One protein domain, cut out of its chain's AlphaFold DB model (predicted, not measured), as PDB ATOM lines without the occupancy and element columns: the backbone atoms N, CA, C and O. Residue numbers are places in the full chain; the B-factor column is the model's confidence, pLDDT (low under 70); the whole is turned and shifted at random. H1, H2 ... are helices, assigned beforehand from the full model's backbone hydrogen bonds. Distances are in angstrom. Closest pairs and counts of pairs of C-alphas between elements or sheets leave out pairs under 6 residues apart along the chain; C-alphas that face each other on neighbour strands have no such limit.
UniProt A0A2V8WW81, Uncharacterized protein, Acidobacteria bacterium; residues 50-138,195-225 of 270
ATOM      1  N   ILE A  50     -20.660   9.005  -6.710       94.12
ATOM      2  CA  ILE A  50     -19.381   8.754  -6.037       94.12
ATOM      3  C   ILE A  50     -18.237   9.573  -6.630       94.12
ATOM      4  O   ILE A  50     -17.668  10.432  -5.951       94.12
ATOM      5  N   THR A  51     -17.904   9.376  -7.897       94.38
ATOM      6  CA  THR A  51     -16.732  10.027  -8.485       94.38
ATOM      7  C   THR A  51     -16.956  11.507  -8.704       94.38
ATOM      8  O   THR A  51     -16.084  12.318  -8.392       94.38
ATOM      9  N   GLY A  52     -18.147  11.880  -9.162       91.06
ATOM     10  CA  GLY A  52     -18.487  13.272  -9.410       91.06
ATOM     11  C   GLY A  52     -18.564  14.107  -8.138       91.06
ATOM     12  O   GLY A  52     -17.866  15.115  -7.971       91.06
ATOM     13  N   MET A  53     -19.439  13.682  -7.235       90.00
ATOM     14  CA  MET A  53     -19.786  14.441  -6.043       90.00
ATOM     15  C   MET A  53     -18.728  14.281  -4.951       90.00
ATOM     16  O   MET A  53     -18.198  15.284  -4.473       90.00
ATOM     17  N   ILE A  54     -18.385  13.043  -4.584       91.00
ATOM     18  CA  ILE A  54     -17.473  12.753  -3.466       91.00
ATOM     19  C   ILE A  54     -16.002  12.912  -3.873       91.00
ATOM     20  O   ILE A  54     -15.178  13.292  -3.045       91.00
ATOM     21  N   GLY A  55     -15.662  12.679  -5.145       89.69
ATOM     22  CA  GLY A  55     -14.288  12.793  -5.654       89.69
ATOM     23  C   GLY A  55     -13.476  11.498  -5.567       89.69
ATOM     24  O   GLY A  55     -12.264  11.518  -5.756       89.69
ATOM     25  N   TYR A  56     -14.133  10.374  -5.285       91.12
ATOM     26  CA  TYR A  56     -13.517   9.050  -5.283       91.12
ATOM     27  C   TYR A  56     -13.657   8.420  -6.664       91.12
ATOM     28  O   TYR A  56     -14.765   8.095  -7.080       91.12
ATOM     29  N   VAL A  57     -12.546   8.264  -7.382       93.88
ATOM     30  CA  VAL A  57     -12.559   7.659  -8.719       93.88
ATOM     31  C   VAL A  57     -12.836   6.166  -8.592       93.88
ATOM     32  O   VAL A  57     -11.993   5.420  -8.093       93.88
ATOM     33  N   ASP A  58     -14.033   5.761  -9.009       95.06
ATOM     34  CA  ASP A  58     -14.477   4.375  -9.005       95.06
ATOM     35  C   ASP A  58     -14.340   3.799 -10.409       95.06
ATOM     36  O   ASP A  58     -15.060   4.143 -11.340       95.06
ATOM     37  N   PHE A  59     -13.376   2.914 -10.558       94.62
ATOM     38  CA  PHE A  59     -13.114   2.222 -11.804       94.62
ATOM     39  C   PHE A  59     -13.947   0.930 -11.905       94.62
ATOM     40  O   PHE A  59     -14.182   0.407 -12.992       94.62
ATOM     41  N   GLY A  60     -14.466   0.436 -10.784       94.38
ATOM     42  CA  GLY A  60     -15.218  -0.806 -10.695       94.38
ATOM     43  C   GLY A  60     -16.730  -0.661 -10.826       94.38
ATOM     44  O   GLY A  60     -17.431  -1.645 -10.617       94.38
ATOM     45  N   HIS A  61     -17.250   0.518 -11.180       96.94
ATOM     46  CA  HIS A  61     -18.694   0.792 -11.193       96.94
ATOM     47  C   HIS A  61     -19.502  -0.153 -12.105       96.94
ATOM     48  O   HIS A  61     -20.658  -0.468 -11.813       96.94
ATOM     49  N   VAL A  62     -18.871  -0.692 -13.159       97.00
ATOM     50  CA  VAL A  62     -19.431  -1.757 -14.012       97.00
ATOM     51  C   VAL A  62     -19.876  -2.997 -13.221       97.00
ATOM     52  O   VAL A  62     -20.803  -3.683 -13.635       97.00
ATOM     53  N   LEU A  63     -19.319  -3.253 -12.033       97.62
ATOM     54  CA  LEU A  63     -19.787  -4.312 -11.137       97.62
ATOM     55  C   LEU A  63     -21.282  -4.172 -10.814       97.62
ATOM     56  O   LEU A  63     -22.014  -5.160 -10.831       97.62
ATOM     57  N   PHE A  64     -21.755  -2.955 -10.538       97.94
ATOM     58  CA  PHE A  64     -23.165  -2.718 -10.222       97.94
ATOM     59  C   PHE A  64     -24.056  -2.882 -11.446       97.94
ATOM     60  O   PHE A  64     -25.134  -3.469 -11.345       97.94
ATOM     61  N   MET A  65     -23.570  -2.446 -12.608       97.69
ATOM     62  CA  MET A  65     -24.216  -2.710 -13.891       97.69
ATOM     63  C   MET A  65     -24.350  -4.221 -14.141       97.69
ATOM     64  O   MET A  65     -25.430  -4.688 -14.512       97.69
ATOM     65  N   ALA A  66     -23.299  -5.000 -13.878       97.19
ATOM     66  CA  ALA A  66     -23.318  -6.451 -14.016       97.19
ATOM     67  C   ALA A  66     -24.322  -7.097 -13.052       97.19
ATOM     68  O   ALA A  66     -25.149  -7.897 -13.485       97.19
ATOM     69  N   ILE A  67     -24.323  -6.706 -11.772       97.50
ATOM     70  CA  ILE A  67     -25.285  -7.203 -10.771       97.50
ATOM     71  C   ILE A  67     -26.724  -6.989 -11.254       97.50
ATOM     72  O   ILE A  67     -27.528  -7.921 -11.227       97.50
ATOM     73  N   GLY A  68     -27.046  -5.792 -11.746       97.25
ATOM     74  CA  GLY A  68     -28.361  -5.486 -12.308       97.25
ATOM     75  C   GLY A  68     -28.713  -6.328 -13.533       97.25
ATOM     76  O   GLY A  68     -29.799  -6.907 -13.599       97.25
ATOM     77  N   SER A  69     -27.768  -6.437 -14.468       96.88
ATOM     78  CA  SER A  69     -27.916  -7.199 -15.715       96.88
ATOM     79  C   SER A  69     -28.215  -8.673 -15.437       96.88
ATOM     80  O   SER A  69     -29.198  -9.219 -15.936       96.88
ATOM     81  N   TYR A  70     -27.414  -9.298 -14.570       96.06
ATOM     82  CA  TYR A  70     -27.591 -10.690 -14.160       96.06
ATOM     83  C   TYR A  70     -28.864 -10.908 -13.353       96.06
ATOM     84  O   TYR A  70     -29.518 -11.936 -13.529       96.06
ATOM     85  N   THR A  71     -29.247  -9.952 -12.504       96.25
ATOM     86  CA  THR A  71     -30.504 -10.036 -11.749       96.25
ATOM     87  C   THR A  71     -31.692 -10.089 -12.696       96.25
ATOM     88  O   THR A  71     -32.492 -11.017 -12.601       96.25
ATOM     89  N   LEU A  72     -31.799  -9.139 -13.631       96.38
ATOM     90  CA  LEU A  72     -32.912  -9.123 -14.577       96.38
ATOM     91  C   LEU A  72     -32.899 -10.361 -15.471       96.38
ATOM     92  O   LEU A  72     -33.939 -11.001 -15.615       96.38
ATOM     93  N   ALA A  73     -31.738 -10.729 -16.017       95.12
ATOM     94  CA  ALA A  73     -31.640 -11.884 -16.898       95.12
ATOM     95  C   ALA A  73     -32.064 -13.176 -16.192       95.12
ATOM     96  O   ALA A  73     -32.921 -13.901 -16.681       95.12
ATOM     97  N   THR A  74     -31.563 -13.419 -14.983       93.81
ATOM     98  CA  THR A  74     -31.922 -14.607 -14.191       93.81
ATOM     99  C   THR A  74     -33.417 -14.623 -13.860       93.81
ATOM    100  O   THR A  74     -34.083 -15.649 -14.004       93.81
ATOM    101  N   LEU A  75     -33.971 -13.486 -13.426       94.19
ATOM    102  CA  LEU A  75     -35.358 -13.406 -12.973       94.19
ATOM    103  C   LEU A  75     -36.358 -13.588 -14.118       94.19
ATOM    104  O   LEU A  75     -37.368 -14.277 -13.971       94.19
ATOM    105  N   VAL A  76     -36.077 -12.982 -15.266       94.06
ATOM    106  CA  VAL A  76     -36.947 -13.091 -16.435       94.06
ATOM    107  C   VAL A  76     -36.779 -14.456 -17.102       94.06
ATOM    108  O   VAL A  76     -37.778 -15.111 -17.385       94.06
ATOM    109  N   SER A  77     -35.546 -14.921 -17.311       91.94
ATOM    110  CA  SER A  77     -35.286 -16.140 -18.086       91.94
ATOM    111  C   SER A  77     -35.638 -17.424 -17.342       91.94
ATOM    112  O   SER A  77     -36.153 -18.351 -17.962       91.94
ATOM    113  N   TYR A  78     -35.390 -17.500 -16.029       90.75
ATOM    114  CA  TYR A  78     -35.667 -18.720 -15.259       90.75
ATOM    115  C   TYR A  78     -37.016 -18.698 -14.542       90.75
ATOM    116  O   TYR A  78     -37.635 -19.748 -14.391       90.75
ATOM    117  N   TYR A  79     -37.484 -17.525 -14.103       91.12
ATOM    118  CA  TYR A  79     -38.718 -17.406 -13.318       91.12
ATOM    119  C   TYR A  79     -39.876 -16.757 -14.085       91.12
ATOM    120  O   TYR A  79     -40.969 -16.643 -13.533       91.12
ATOM    121  N   GLY A  80     -39.665 -16.318 -15.333       90.12
ATOM    122  CA  GLY A  80     -40.704 -15.660 -16.132       90.12
ATOM    123  C   GLY A  80     -41.220 -14.361 -15.504       90.12
ATOM    124  O   GLY A  80     -42.362 -13.968 -15.743       90.12
ATOM    125  N   ALA A  81     -40.422 -13.722 -14.643       92.12
ATOM    126  CA  ALA A  81     -40.847 -12.540 -13.907       92.12
ATOM    127  C   ALA A  81     -41.037 -11.328 -14.833       92.12
ATOM    128  O   ALA A  81     -40.425 -11.217 -15.895       92.12
ATOM    129  N   ASN A  82     -41.858 -10.371 -14.394       92.94
ATOM    130  CA  ASN A  82     -42.017  -9.107 -15.106       92.94
ATOM    131  C   ASN A  82     -40.673  -8.339 -15.136       92.94
ATOM    132  O   ASN A  82     -40.066  -8.161 -14.073       92.94
ATOM    133  N   PRO A  83     -40.226  -7.818 -16.295       93.50
ATOM    134  CA  PRO A  83     -38.966  -7.078 -16.409       93.50
ATOM    135  C   PRO A  83     -38.851  -5.888 -15.451       93.50
ATOM    136  O   PRO A  83     -37.769  -5.631 -14.931       93.50
ATOM    137  N   LEU A  84     -39.957  -5.201 -15.138       95.06
ATOM    138  CA  LEU A  84     -39.946  -4.093 -14.177       95.06
ATOM    139  C   LEU A  84     -39.589  -4.562 -12.759       95.06
ATOM    140  O   LEU A  84     -38.887  -3.851 -12.039       95.06
ATOM    141  N   LEU A  85     -40.023  -5.764 -12.361       95.38
ATOM    142  CA  LEU A  85     -39.591  -6.371 -11.097       95.38
ATOM    143  C   LEU A  85     -38.102  -6.718 -11.148       95.38
ATOM    144  O   LEU A  85     -37.402  -6.509 -10.161       95.38
ATOM    145  N   GLY A  86     -37.611  -7.178 -12.302       95.56
ATOM    146  CA  GLY A  86     -36.183  -7.384 -12.549       95.56
ATOM    147  C   GLY A  86     -35.367  -6.100 -12.368       95.56
ATOM    148  O   GLY A  86     -34.341  -6.125 -11.695       95.56
ATOM    149  N   VAL A  87     -35.852  -4.964 -12.880       97.56
ATOM    150  CA  VAL A  87     -35.215  -3.647 -12.690       97.56
ATOM    151  C   VAL A  87     -35.246  -3.225 -11.220       97.56
ATOM    152  O   VAL A  87     -34.220  -2.812 -10.682       97.56
ATOM    153  N   GLY A  88     -36.392  -3.364 -10.547       97.81
ATOM    154  CA  GLY A  88     -36.529  -3.019  -9.129       97.81
ATOM    155  C   GLY A  88     -35.627  -3.857  -8.217       97.81
ATOM    156  O   GLY A  88     -34.946  -3.310  -7.347       97.81
ATOM    157  N   LEU A  89     -35.564  -5.173  -8.441       97.88
ATOM    158  CA  LEU A  89     -34.669  -6.060  -7.696       97.88
ATOM    159  C   LEU A  89     -33.202  -5.859  -8.077       97.88
ATOM    160  O   LEU A  89     -32.352  -5.919  -7.195       97.88
ATOM    161  N   GLY A  90     -32.896  -5.558  -9.341       98.00
ATOM    162  CA  GLY A  90     -31.546  -5.195  -9.775       98.00
ATOM    163  C   GLY A  90     -31.045  -3.935  -9.069       98.00
ATOM    164  O   GLY A  90     -29.917  -3.907  -8.578       98.00
ATOM    165  N   ALA A  91     -31.908  -2.927  -8.923       98.50
ATOM    166  CA  ALA A  91     -31.619  -1.720  -8.155       98.50
ATOM    167  C   ALA A  91     -31.403  -2.021  -6.661       98.50
ATOM    168  O   ALA A  91     -30.450  -1.538  -6.048       98.50
ATOM    169  N   LEU A  92     -32.262  -2.857  -6.070       98.44
ATOM    170  CA  LEU A  92     -32.159  -3.238  -4.661       98.44
ATOM    171  C   LEU A  92     -30.883  -4.042  -4.376       98.44
ATOM    172  O   LEU A  92     -30.175  -3.744  -3.415       98.44
ATOM    173  N   LEU A  93     -30.564  -5.033  -5.209       98.25
ATOM    174  CA  LEU A  93     -29.336  -5.814  -5.074       98.25
ATOM    175  C   LEU A  93     -28.106  -4.939  -5.309       98.25
ATOM    176  O   LEU A  93     -27.166  -5.016  -4.524       98.25
ATOM    177  N   GLY A  94     -28.136  -4.041  -6.296       98.44
ATOM    178  CA  GLY A  94     -27.092  -3.036  -6.486       98.44
ATOM    179  C   GLY A  94     -26.840  -2.204  -5.222       98.44
ATOM    180  O   GLY A  94     -25.692  -2.063  -4.799       98.44
ATOM    181  N   LEU A  95     -27.900  -1.741  -4.549       98.56
ATOM    182  CA  LEU A  95     -27.801  -1.029  -3.268       98.56
ATOM    183  C   LEU A  95     -27.204  -1.899  -2.155       98.56
ATOM    184  O   LEU A  95     -26.327  -1.441  -1.422       98.56
ATOM    185  N   VAL A  96     -27.674  -3.140  -2.007       98.44
ATOM    186  CA  VAL A  96     -27.226  -4.059  -0.946       98.44
ATOM    187  C   VAL A  96     -25.752  -4.422  -1.126       98.44
ATOM    188  O   VAL A  96     -24.978  -4.355  -0.169       98.44
ATOM    189  N   PHE A  97     -25.338  -4.744  -2.352       98.12
ATOM    190  CA  PHE A  97     -23.938  -5.013  -2.665       98.12
ATOM    191  C   PHE A  97     -23.079  -3.761  -2.499       98.12
ATOM    192  O   PHE A  97     -21.996  -3.856  -1.926       98.12
ATOM    193  N   ALA A  98     -23.556  -2.581  -2.903       98.06
ATOM    194  CA  ALA A  98     -22.834  -1.333  -2.668       98.06
ATOM    195  C   ALA A  98     -22.668  -1.035  -1.175       98.06
ATOM    196  O   ALA A  98     -21.584  -0.639  -0.752       98.06
ATOM    197  N   LEU A  99     -23.688  -1.283  -0.352       98.06
ATOM    198  CA  LEU A  99     -23.575  -1.172   1.099       98.06
ATOM    199  C   LEU A  99     -22.505  -2.134   1.641       98.06
ATOM    200  O   LEU A  99     -21.587  -1.698   2.336       98.06
ATOM    201  N   GLY A 100     -22.590  -3.422   1.301       97.44
ATOM    202  CA  GLY A 100     -21.657  -4.444   1.788       97.44
ATOM    203  C   GLY A 100     -20.211  -4.187   1.358       97.44
ATOM    204  O   GLY A 100     -19.309  -4.124   2.195       97.44
ATOM    205  N   ILE A 101     -19.999  -3.966   0.062       97.00
ATOM    206  CA  ILE A 101     -18.685  -3.677  -0.519       97.00
ATOM    207  C   ILE A 101     -18.156  -2.343   0.016       97.00
ATOM    208  O   ILE A 101     -17.016  -2.266   0.479       97.00
ATOM    209  N   GLY A 102     -18.987  -1.299   0.016       96.06
ATOM    210  CA  GLY A 102     -18.624   0.050   0.444       96.06
ATOM    211  C   GLY A 102     -18.147   0.111   1.893       96.06
ATOM    212  O   GLY A 102     -17.196   0.831   2.196       96.06
ATOM    213  N   LEU A 103     -18.729  -0.691   2.790       96.19
ATOM    214  CA  LEU A 103     -18.289  -0.786   4.190       96.19
ATOM    215  C   LEU A 103     -16.832  -1.259   4.349       96.19
ATOM    216  O   LEU A 103     -16.185  -0.939   5.358       96.19
ATOM    217  N   VAL A 104     -16.326  -2.009   3.369       95.31
ATOM    218  CA  VAL A 104     -14.958  -2.530   3.344       95.31
ATOM    219  C   VAL A 104     -14.050  -1.597   2.551       95.31
ATOM    220  O   VAL A 104     -13.039  -1.135   3.082       95.31
ATOM    221  N   ILE A 105     -14.414  -1.271   1.308       95.25
ATOM    222  CA  ILE A 105     -13.490  -0.603   0.383       95.25
ATOM    223  C   ILE A 105     -13.345   0.898   0.612       95.25
ATOM    224  O   ILE A 105     -12.288   1.452   0.322       95.25
ATOM    225  N   LEU A 106     -14.352   1.569   1.182       93.50
ATOM    226  CA  LEU A 106     -14.287   3.019   1.429       93.50
ATOM    227  C   LEU A 106     -13.316   3.388   2.564       93.50
ATOM    228  O   LEU A 106     -13.152   4.568   2.878       93.50
ATOM    229  N   ARG A 107     -12.671   2.388   3.178       90.06
ATOM    230  CA  ARG A 107     -11.538   2.563   4.094       90.06
ATOM    231  C   ARG A 107     -10.252   2.931   3.350       90.06
ATOM    232  O   ARG A 107      -9.383   3.570   3.936       90.06
ATOM    233  N   PHE A 108     -10.130   2.549   2.079       91.94
ATOM    234  CA  PHE A 108      -9.003   2.933   1.235       91.94
ATOM    235  C   PHE A 108      -9.175   4.372   0.727       91.94
ATOM    236  O   PHE A 108     -10.292   4.842   0.516       91.94
ATOM    237  N   ARG A 109      -8.064   5.091   0.531       85.38
ATOM    238  CA  ARG A 109      -8.051   6.478   0.031       85.38
ATOM    239  C   ARG A 109      -7.255   6.574  -1.274       85.38
ATOM    240  O   ARG A 109      -6.280   5.848  -1.466       85.38
ATOM    241  N   GLY A 110      -7.675   7.478  -2.160       87.25
ATOM    242  CA  GLY A 110      -6.978   7.782  -3.412       87.25
ATOM    243  C   GLY A 110      -6.778   6.558  -4.309       87.25
ATOM    244  O   GLY A 110      -7.724   5.835  -4.616       87.25
ATOM    245  N   VAL A 111      -5.528   6.314  -4.712       92.38
ATOM    246  CA  VAL A 111      -5.161   5.257  -5.671       92.38
ATOM    247  C   VAL A 111      -5.507   3.850  -5.161       92.38
ATOM    248  O   VAL A 111      -5.920   2.999  -5.944       92.38
ATOM    249  N   TYR A 112      -5.420   3.599  -3.852       94.31
ATOM    250  CA  TYR A 112      -5.750   2.287  -3.282       94.31
ATOM    251  C   TYR A 112      -7.231   1.928  -3.450       94.31
ATOM    252  O   TYR A 112      -7.557   0.768  -3.698       94.31
ATOM    253  N   PHE A 113      -8.123   2.918  -3.353       94.62
ATOM    254  CA  PHE A 113      -9.546   2.720  -3.628       94.62
ATOM    255  C   PHE A 113      -9.761   2.346  -5.098       94.62
ATOM    256  O   PHE A 113     -10.359   1.311  -5.381       94.62
ATOM    257  N   ALA A 114      -9.177   3.121  -6.016       94.12
ATOM    258  CA  ALA A 114      -9.230   2.862  -7.452       94.12
ATOM    259  C   ALA A 114      -8.772   1.433  -7.804       94.12
ATOM    260  O   ALA A 114      -9.521   0.686  -8.431       94.12
ATOM    261  N   ILE A 115      -7.597   1.005  -7.327       95.69
ATOM    262  CA  ILE A 115      -7.079  -0.352  -7.578       95.69
ATOM    263  C   ILE A 115      -8.030  -1.418  -7.020       95.69
ATOM    264  O   ILE A 115      -8.318  -2.408  -7.688       95.69
ATOM    265  N   THR A 116      -8.562  -1.205  -5.815       96.56
ATOM    266  CA  THR A 116      -9.467  -2.167  -5.173       96.56
ATOM    267  C   THR A 116     -10.755  -2.349  -5.979       96.56
ATOM    268  O   THR A 116     -11.217  -3.475  -6.135       96.56
ATOM    269  N   THR A 117     -11.313  -1.272  -6.542       95.81
ATOM    270  CA  THR A 117     -12.523  -1.357  -7.381       95.81
ATOM    271  C   THR A 117     -12.294  -2.177  -8.656       95.81
ATOM    272  O   THR A 117     -13.137  -3.000  -9.007       95.81
ATOM    273  N   VAL A 118     -11.121  -2.059  -9.293       95.56
ATOM    274  CA  VAL A 118     -10.735  -2.889 -10.453       95.56
ATOM    275  C   VAL A 118     -10.638  -4.364 -10.064       95.56
ATOM    276  O   VAL A 118     -11.188  -5.235 -10.739       95.56
ATOM    277  N   VAL A 119      -9.960  -4.657  -8.950       96.31
ATOM    278  CA  VAL A 119      -9.790  -6.032  -8.457       96.31
ATOM    279  C   VAL A 119     -11.141  -6.666  -8.116       96.31
ATOM    280  O   VAL A 119     -11.342  -7.847  -8.389       96.31
ATOM    281  N   LEU A 120     -12.089  -5.895  -7.578       96.19
ATOM    282  CA  LEU A 120     -13.440  -6.383  -7.297       96.19
ATOM    283  C   LEU A 120     -14.202  -6.799  -8.556       96.19
ATOM    284  O   LEU A 120     -14.874  -7.829  -8.525       96.19
ATOM    285  N   VAL A 121     -14.082  -6.049  -9.655       96.56
ATOM    286  CA  VAL A 121     -14.680  -6.435 -10.945       96.56
ATOM    287  C   VAL A 121     -14.104  -7.767 -11.416       96.56
ATOM    288  O   VAL A 121     -14.863  -8.671 -11.755       96.56
ATOM    289  N   LEU A 122     -12.777  -7.926 -11.368       95.50
ATOM    290  CA  LEU A 122     -12.110  -9.174 -11.756       95.50
ATOM    291  C   LEU A 122     -12.531 -10.352 -10.869       95.50
ATOM    292  O   LEU A 122     -12.773 -11.450 -11.372       95.50
ATOM    293  N   ALA A 123     -12.638 -10.138  -9.557       95.75
ATOM    294  CA  ALA A 123     -13.095 -11.163  -8.626       95.75
ATOM    295  C   ALA A 123     -14.544 -11.577  -8.924       95.75
ATOM    296  O   ALA A 123     -14.831 -12.767  -9.031       95.75
ATOM    297  N   ALA A 124     -15.440 -10.607  -9.119       95.06
ATOM    298  CA  ALA A 124     -16.840 -10.864  -9.438       95.06
ATOM    299  C   ALA A 124     -17.011 -11.574 -10.788       95.06
ATOM    300  O   ALA A 124     -17.782 -12.527 -10.877       95.06
ATOM    301  N   TYR A 125     -16.244 -11.176 -11.805       94.75
ATOM    302  CA  TYR A 125     -16.212 -11.853 -13.099       94.75
ATOM    303  C   TYR A 125     -15.835 -13.334 -12.948       94.75
ATOM    304  O   TYR A 125     -16.568 -14.210 -13.401       94.75
ATOM    305  N   ASN A 126     -14.742 -13.634 -12.234       93.69
ATOM    306  CA  ASN A 126     -14.303 -15.016 -12.010       93.69
ATOM    307  C   ASN A 126     -15.302 -15.837 -11.185       93.69
ATOM    308  O   ASN A 126     -15.455 -17.031 -11.433       93.69
ATOM    309  N   ILE A 127     -15.997 -15.209 -10.232       92.94
ATOM    310  CA  ILE A 127     -17.100 -15.837  -9.498       92.94
ATOM    311  C   ILE A 127     -18.199 -16.239 -10.486       92.94
ATOM    312  O   ILE A 127     -18.553 -17.411 -10.548       92.94
ATOM    313  N   VAL A 128     -18.688 -15.315 -11.315       92.38
ATOM    314  CA  VAL A 128     -19.764 -15.590 -12.286       92.38
ATOM    315  C   VAL A 128     -19.413 -16.735 -13.240       92.38
ATOM    316  O   VAL A 128     -20.272 -17.568 -13.528       92.38
ATOM    317  N   LEU A 129     -18.155 -16.838 -13.676       92.25
ATOM    318  CA  LEU A 129     -17.705 -17.943 -14.527       92.25
ATOM    319  C   LEU A 129     -17.798 -19.323 -13.854       92.25
ATOM    320  O   LEU A 129     -17.936 -20.325 -14.549       92.25
ATOM    321  N   GLN A 130     -17.728 -19.394 -12.524       91.94
ATOM    322  CA  GLN A 130     -17.755 -20.662 -11.790       91.94
ATOM    323  C   GLN A 130     -19.167 -21.136 -11.431       91.94
ATOM    324  O   GLN A 130     -19.342 -22.319 -11.148       91.94
ATOM    325  N   PHE A 131     -20.167 -20.250 -11.431       89.62
ATOM    326  CA  PHE A 131     -21.534 -20.589 -11.034       89.62
ATOM    327  C   PHE A 131     -22.419 -20.882 -12.260       89.62
ATOM    328  O   PHE A 131     -22.768 -19.955 -12.995       89.62
ATOM    329  N   PRO A 132     -22.871 -22.139 -12.465       84.75
ATOM    330  CA  PRO A 132     -23.747 -22.505 -13.585       84.75
ATOM    331  C   PRO A 132     -25.074 -21.749 -13.601       84.75
ATOM    332  O   PRO A 132     -25.606 -21.450 -14.664       84.75
ATOM    333  N   GLN A 133     -25.591 -21.391 -12.423       83.75
ATOM    334  CA  GLN A 133     -26.834 -20.629 -12.278       83.75
ATOM    335  C   GLN A 133     -26.714 -19.199 -12.826       83.75
ATOM    336  O   GLN A 133     -27.725 -18.565 -13.105       83.75
ATOM    337  N   LEU A 134     -25.485 -18.699 -12.984       85.12
ATOM    338  CA  LEU A 134     -25.168 -17.396 -13.572       85.12
ATOM    339  C   LEU A 134     -24.637 -17.547 -15.008       85.12
ATOM    340  O   LEU A 134     -23.950 -16.669 -15.524       85.12
ATOM    341  N   GLY A 135     -24.934 -18.675 -15.656       80.50
ATOM    342  CA  GLY A 135     -24.534 -18.978 -17.028       80.50
ATOM    343  C   GLY A 135     -23.145 -19.606 -17.168       80.50
ATOM    344  O   GLY A 135     -22.832 -20.059 -18.263       80.50
ATOM    345  N   ALA A 136     -22.318 -19.666 -16.111       79.62
ATOM    346  CA  ALA A 136     -20.940 -20.193 -16.146       79.62
ATOM    347  C   ALA A 136     -20.104 -19.692 -17.348       79.62
ATOM    348  O   ALA A 136     -19.377 -20.446 -17.992       79.62
ATOM    349  N   GLY A 137     -20.248 -18.406 -17.689       72.25
ATOM    350  CA  GLY A 137     -19.589 -17.783 -18.846       72.25
ATOM    351  C   GLY A 137     -20.353 -17.873 -20.170       72.25
ATOM    352  O   GLY A 137     -19.971 -17.201 -21.126       72.25
ATOM    353  N   GLY A 138     -21.446 -18.632 -20.220       83.31
ATOM    354  CA  GLY A 138     -22.420 -18.612 -21.306       83.31
ATOM    355  C   GLY A 138     -23.350 -17.396 -21.267       83.31
ATOM    356  O   GLY A 138     -23.323 -16.575 -20.346       83.31
ATOM    357  N   PRO A 195     -17.097  11.323   7.182       91.88
ATOM    358  CA  PRO A 195     -16.780  10.971   5.799       91.88
ATOM    359  C   PRO A 195     -17.331   9.609   5.416       91.88
ATOM    360  O   PRO A 195     -17.865   9.434   4.325       91.88
ATOM    361  N   ARG A 196     -17.273   8.658   6.354       92.19
ATOM    362  CA  ARG A 196     -17.793   7.302   6.175       92.19
ATOM    363  C   ARG A 196     -19.256   7.300   5.737       92.19
ATOM    364  O   ARG A 196     -19.585   6.608   4.782       92.19
ATOM    365  N   THR A 197     -20.123   8.054   6.416       92.81
ATOM    366  CA  THR A 197     -21.560   8.069   6.106       92.81
ATOM    367  C   THR A 197     -21.801   8.664   4.729       92.81
ATOM    368  O   THR A 197     -22.478   8.048   3.916       92.81
ATOM    369  N   LEU A 198     -21.201   9.821   4.437       94.19
ATOM    370  CA  LEU A 198     -21.416  10.517   3.167       94.19
ATOM    371  C   LEU A 198     -20.878   9.720   1.974       94.19
ATOM    372  O   LEU A 198     -21.577   9.586   0.970       94.19
ATOM    373  N   LYS A 199     -19.689   9.121   2.115       94.69
ATOM    374  CA  LYS A 199     -19.106   8.222   1.111       94.69
ATOM    375  C   LYS A 199     -19.990   7.009   0.852       94.69
ATOM    376  O   LYS A 199     -20.277   6.690  -0.297       94.69
ATOM    377  N   LEU A 200     -20.442   6.358   1.924       95.94
ATOM    378  CA  LEU A 200     -21.267   5.160   1.827       95.94
ATOM    379  C   LEU A 200     -22.630   5.467   1.208       95.94
ATOM    380  O   LEU A 200     -23.091   4.704   0.369       95.94
ATOM    381  N   THR A 201     -23.255   6.595   1.555       95.25
ATOM    382  CA  THR A 201     -24.513   7.026   0.931       95.25
ATOM    383  C   THR A 201     -24.349   7.255  -0.568       95.25
ATOM    384  O   THR A 201     -25.162   6.747  -1.336       95.25
ATOM    385  N   GLY A 202     -23.303   7.967  -1.003       95.31
ATOM    386  CA  GLY A 202     -23.061   8.170  -2.434       95.31
ATOM    387  C   GLY A 202     -22.773   6.863  -3.174       95.31
ATOM    388  O   GLY A 202     -23.304   6.653  -4.260       95.31
ATOM    389  N   TYR A 203     -22.025   5.945  -2.557       97.00
ATOM    390  CA  TYR A 203     -21.756   4.629  -3.138       97.00
ATOM    391  C   TYR A 203     -23.013   3.752  -3.227       97.00
ATOM    392  O   TYR A 203     -23.247   3.125  -4.253       97.00
ATOM    393  N   MET A 204     -23.872   3.759  -2.201       97.88
ATOM    394  CA  MET A 204     -25.165   3.064  -2.229       97.88
ATOM    395  C   MET A 204     -26.091   3.603  -3.321       97.88
ATOM    396  O   MET A 204     -26.744   2.812  -3.994       97.88
ATOM    397  N   LEU A 205     -26.145   4.926  -3.513       97.38
ATOM    398  CA  LEU A 205     -26.910   5.531  -4.608       97.38
ATOM    399  C   LEU A 205     -26.332   5.129  -5.969       97.38
ATOM    400  O   LEU A 205     -27.086   4.743  -6.858       97.38
ATOM    401  N   GLY A 206     -25.006   5.152  -6.104       97.38
ATOM    402  CA  GLY A 206     -24.334   4.701  -7.316       97.38
ATOM    403  C   GLY A 206     -24.610   3.233  -7.637       97.38
ATOM    404  O   GLY A 206     -24.914   2.913  -8.781       97.38
ATOM    405  N   GLY A 207     -24.597   2.352  -6.636       98.12
ATOM    406  CA  GLY A 207     -24.952   0.946  -6.816       98.12
ATOM    407  C   GLY A 207     -26.429   0.721  -7.118       98.12
ATOM    408  O   GLY A 207     -26.752  -0.095  -7.977       98.12
ATOM    409  N   LEU A 208     -27.325   1.469  -6.468       98.62
ATOM    410  CA  LEU A 208     -28.765   1.399  -6.718       98.62
ATOM    411  C   LEU A 208     -29.091   1.727  -8.178       98.62
ATOM    412  O   LEU A 208     -29.767   0.955  -8.858       98.62
ATOM    413  N   PHE A 209     -28.586   2.854  -8.673       98.31
ATOM    414  CA  PHE A 209     -28.859   3.274 -10.043       98.31
ATOM    415  C   PHE A 209     -28.003   2.543 -11.076       98.31
ATOM    416  O   PHE A 209     -28.495   2.259 -12.164       98.31
ATOM    417  N   GLY A 210     -26.779   2.140 -10.725       98.00
ATOM    418  CA  GLY A 210     -25.951   1.271 -11.562       98.00
ATOM    419  C   GLY A 210     -26.618  -0.087 -11.795       98.00
ATOM    420  O   GLY A 210     -26.688  -0.550 -12.931       98.00
ATOM    421  N   GLY A 211     -27.204  -0.675 -10.747       98.06
ATOM    422  CA  GLY A 211     -28.010  -1.892 -10.839       98.06
ATOM    423  C   GLY A 211     -29.292  -1.701 -11.652       98.06
ATOM    424  O   GLY A 211     -29.609  -2.525 -12.507       98.06
ATOM    425  N   ALA A 212     -30.008  -0.591 -11.455       98.38
ATOM    426  CA  ALA A 212     -31.198  -0.280 -12.249       98.38
ATOM    427  C   ALA A 212     -30.865  -0.109 -13.747       98.38
ATOM    428  O   ALA A 212     -31.512  -0.713 -14.602       98.38
ATOM    429  N   GLY A 213     -29.828   0.674 -14.065       97.44
ATOM    430  CA  GLY A 213     -29.364   0.919 -15.431       97.44
ATOM    431  C   GLY A 213     -28.831  -0.343 -16.108       97.44
ATOM    432  O   GLY A 213     -29.150  -0.592 -17.268       97.44
ATOM    433  N   GLY A 214     -28.098  -1.186 -15.374       96.81
ATOM    434  CA  GLY A 214     -27.636  -2.486 -15.862       96.81
ATOM    435  C   GLY A 214     -28.773  -3.466 -16.152       96.81
ATOM    436  O   GLY A 214     -28.775  -4.123 -17.187       96.81
ATOM    437  N   ALA A 215     -29.795  -3.516 -15.296       97.62
ATOM    438  CA  ALA A 215     -30.982  -4.327 -15.555       97.62
ATOM    439  C   ALA A 215     -31.677  -3.901 -16.861       97.62
ATOM    440  O   ALA A 215     -31.947  -4.736 -17.724       97.62
ATOM    441  N   VAL A 216     -31.907  -2.595 -17.048       96.75
ATOM    442  CA  VAL A 216     -32.475  -2.066 -18.300       96.75
ATOM    443  C   VAL A 216     -31.553  -2.359 -19.490       96.75
ATOM    444  O   VAL A 216     -32.053  -2.709 -20.557       96.75
ATOM    445  N   TYR A 217     -30.231  -2.286 -19.323       95.38
ATOM    446  CA  TYR A 217     -29.286  -2.654 -20.377       95.38
ATOM    447  C   TYR A 217     -29.478  -4.102 -20.838       95.38
ATOM    448  O   TYR A 217     -29.736  -4.310 -22.023       95.38
ATOM    449  N   ALA A 218     -29.482  -5.073 -19.919       95.25
ATOM    450  CA  ALA A 218     -29.747  -6.478 -20.244       95.25
ATOM    451  C   ALA A 218     -31.130  -6.695 -20.881       95.25
ATOM    452  O   ALA A 218     -31.276  -7.505 -21.794       95.25
ATOM    453  N   TRP A 219     -32.145  -5.937 -20.449       95.00
ATOM    454  CA  TRP A 219     -33.464  -5.954 -21.085       95.00
ATOM    455  C   TRP A 219     -33.398  -5.434 -22.531       95.00
ATOM    456  O   TRP A 219     -33.994  -6.032 -23.425       95.00
ATOM    457  N   SER A 220     -32.646  -4.359 -22.785       91.44
ATOM    458  CA  SER A 220     -32.539  -3.742 -24.114       91.44
ATOM    459  C   SER A 220     -31.806  -4.610 -25.141       91.44
ATOM    460  O   SER A 220     -32.174  -4.585 -26.313       91.44
ATOM    461  N   ILE A 221     -30.814  -5.393 -24.700       90.94
ATOM    462  CA  ILE A 221     -30.043  -6.309 -25.559       90.94
ATOM    463  C   ILE A 221     -30.554  -7.757 -25.502       90.94
ATOM    464  O   ILE A 221     -29.957  -8.638 -26.108       90.94
ATOM    465  N   SER A 222     -31.649  -8.008 -24.777       92.44
ATOM    466  CA  SER A 222     -32.280  -9.326 -24.629       92.44
ATOM    467  C   SER A 222     -31.364 -10.429 -24.084       92.44
ATOM    468  O   SER A 222     -31.562 -11.608 -24.377       92.44
ATOM    469  N   GLY A 223     -30.403 -10.083 -23.231       91.94
ATOM    470  CA  GLY A 223     -29.495 -11.072 -22.668       91.94
ATOM    471  C   GLY A 223     -28.380 -10.485 -21.821       91.94
ATOM    472  O   GLY A 223     -28.255  -9.271 -21.651       91.94
ATOM    473  N   VAL A 224     -27.563 -11.375 -21.267       94.75
ATOM    474  CA  VAL A 224     -26.310 -11.013 -20.603       94.75
ATOM    475  C   VAL A 224     -25.268 -12.108 -20.806       94.75
ATOM    476  O   VAL A 224     -25.567 -13.301 -20.727       94.75
ATOM    477  N   THR A 225     -24.023 -11.691 -21.013       93.19
ATOM    478  CA  THR A 225     -22.850 -12.568 -21.085       93.19
ATOM    479  C   THR A 225     -21.748 -11.986 -20.208       93.19
ATOM    480  O   THR A 225     -21.592 -10.765 -20.134       93.19
TER     481      THR A 225
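What this domain is: This is residues 50 to 138 and 195 to 225 of the 270 residues of an uncharacterized protein of Acidobacteria bacterium (UniProt A0A2V8WW81). Helices H1, H2 and H4 pack into a core: H2 and H4 run side by side in opposite ways, and H1 crosses both slantwise. H3 lies off to one side and meets this core through few contacts, near the beginning of H1 and the end of H2. The printed part has 120 residues with four named helices, in the order H1, H2, H3, H4, and no named strand; its class is all helix. The whole is compact, with a radius of gyration of the C-alphas of 14.3 A, but elongated in outline, spanning 42 by 27 by 21 A.

How they stand to each other: H1, residues 62 to 79, and H2, residues 83 to 105, form a helical hairpin at a steep tilt of 39 degrees; their closest C-alphas, of Gly 68 and Gly 90, are 4.1 A apart. With residues 62 to 63 alone H1 touches H3, residues 111 to 130, the same way at 23 degrees, a shallow tilt; the closest C-alphas, of Leu 63 and Val 121, are 5.5 A apart. H2 and H3 only just touch, with 3 pairs of C-alphas within 8 A, the closest being Ile 105 and Phe 113 at 6.5 A. H4, residues 195 to 220, touches H1 with residues 207 to 219 alone, at a steep tilt of 46 degrees; the C-alphas of Gly 68 and Gly 211, the closest, are 3.9 A apart. H4 touches H2 opposite ways at 32 degrees, a shallow tilt only just short of steep; the closest C-alphas, of Leu 95 and Leu 208, are 4.3 A apart. H3 and H4 are apart. The packing is part aligned, part crossed, with 2 of the 5 touching pairs at a shallow tilt. Every O i to N i+4 pair is within hydrogen-bond range in H1, H3 and H4, and 18 of 19 in H2.

Where its parts are: Residues 50 to 61 hold no named element. H1 begins at C-alpha 62, (-19.431, -1.757, -14.012), and is 24.8 A long; H2 is 31.2 A, H3 29.5 A and H4 36.9 A. H4 ends at C-alpha 220, (-32.539, -3.742, -24.114).

The domain as a whole: The C-alphas farthest apart, of Gly 80 and Gly 110, are 43.0 A apart. Residues 139 to 194 are not printed, and C-alphas 138 and 195 stand 40.5 A apart across this cut. The links H1 to H2 and H2 to H3 are tight. Mean pLDDT of the printed part is 94.2, and no printed residue is under 70.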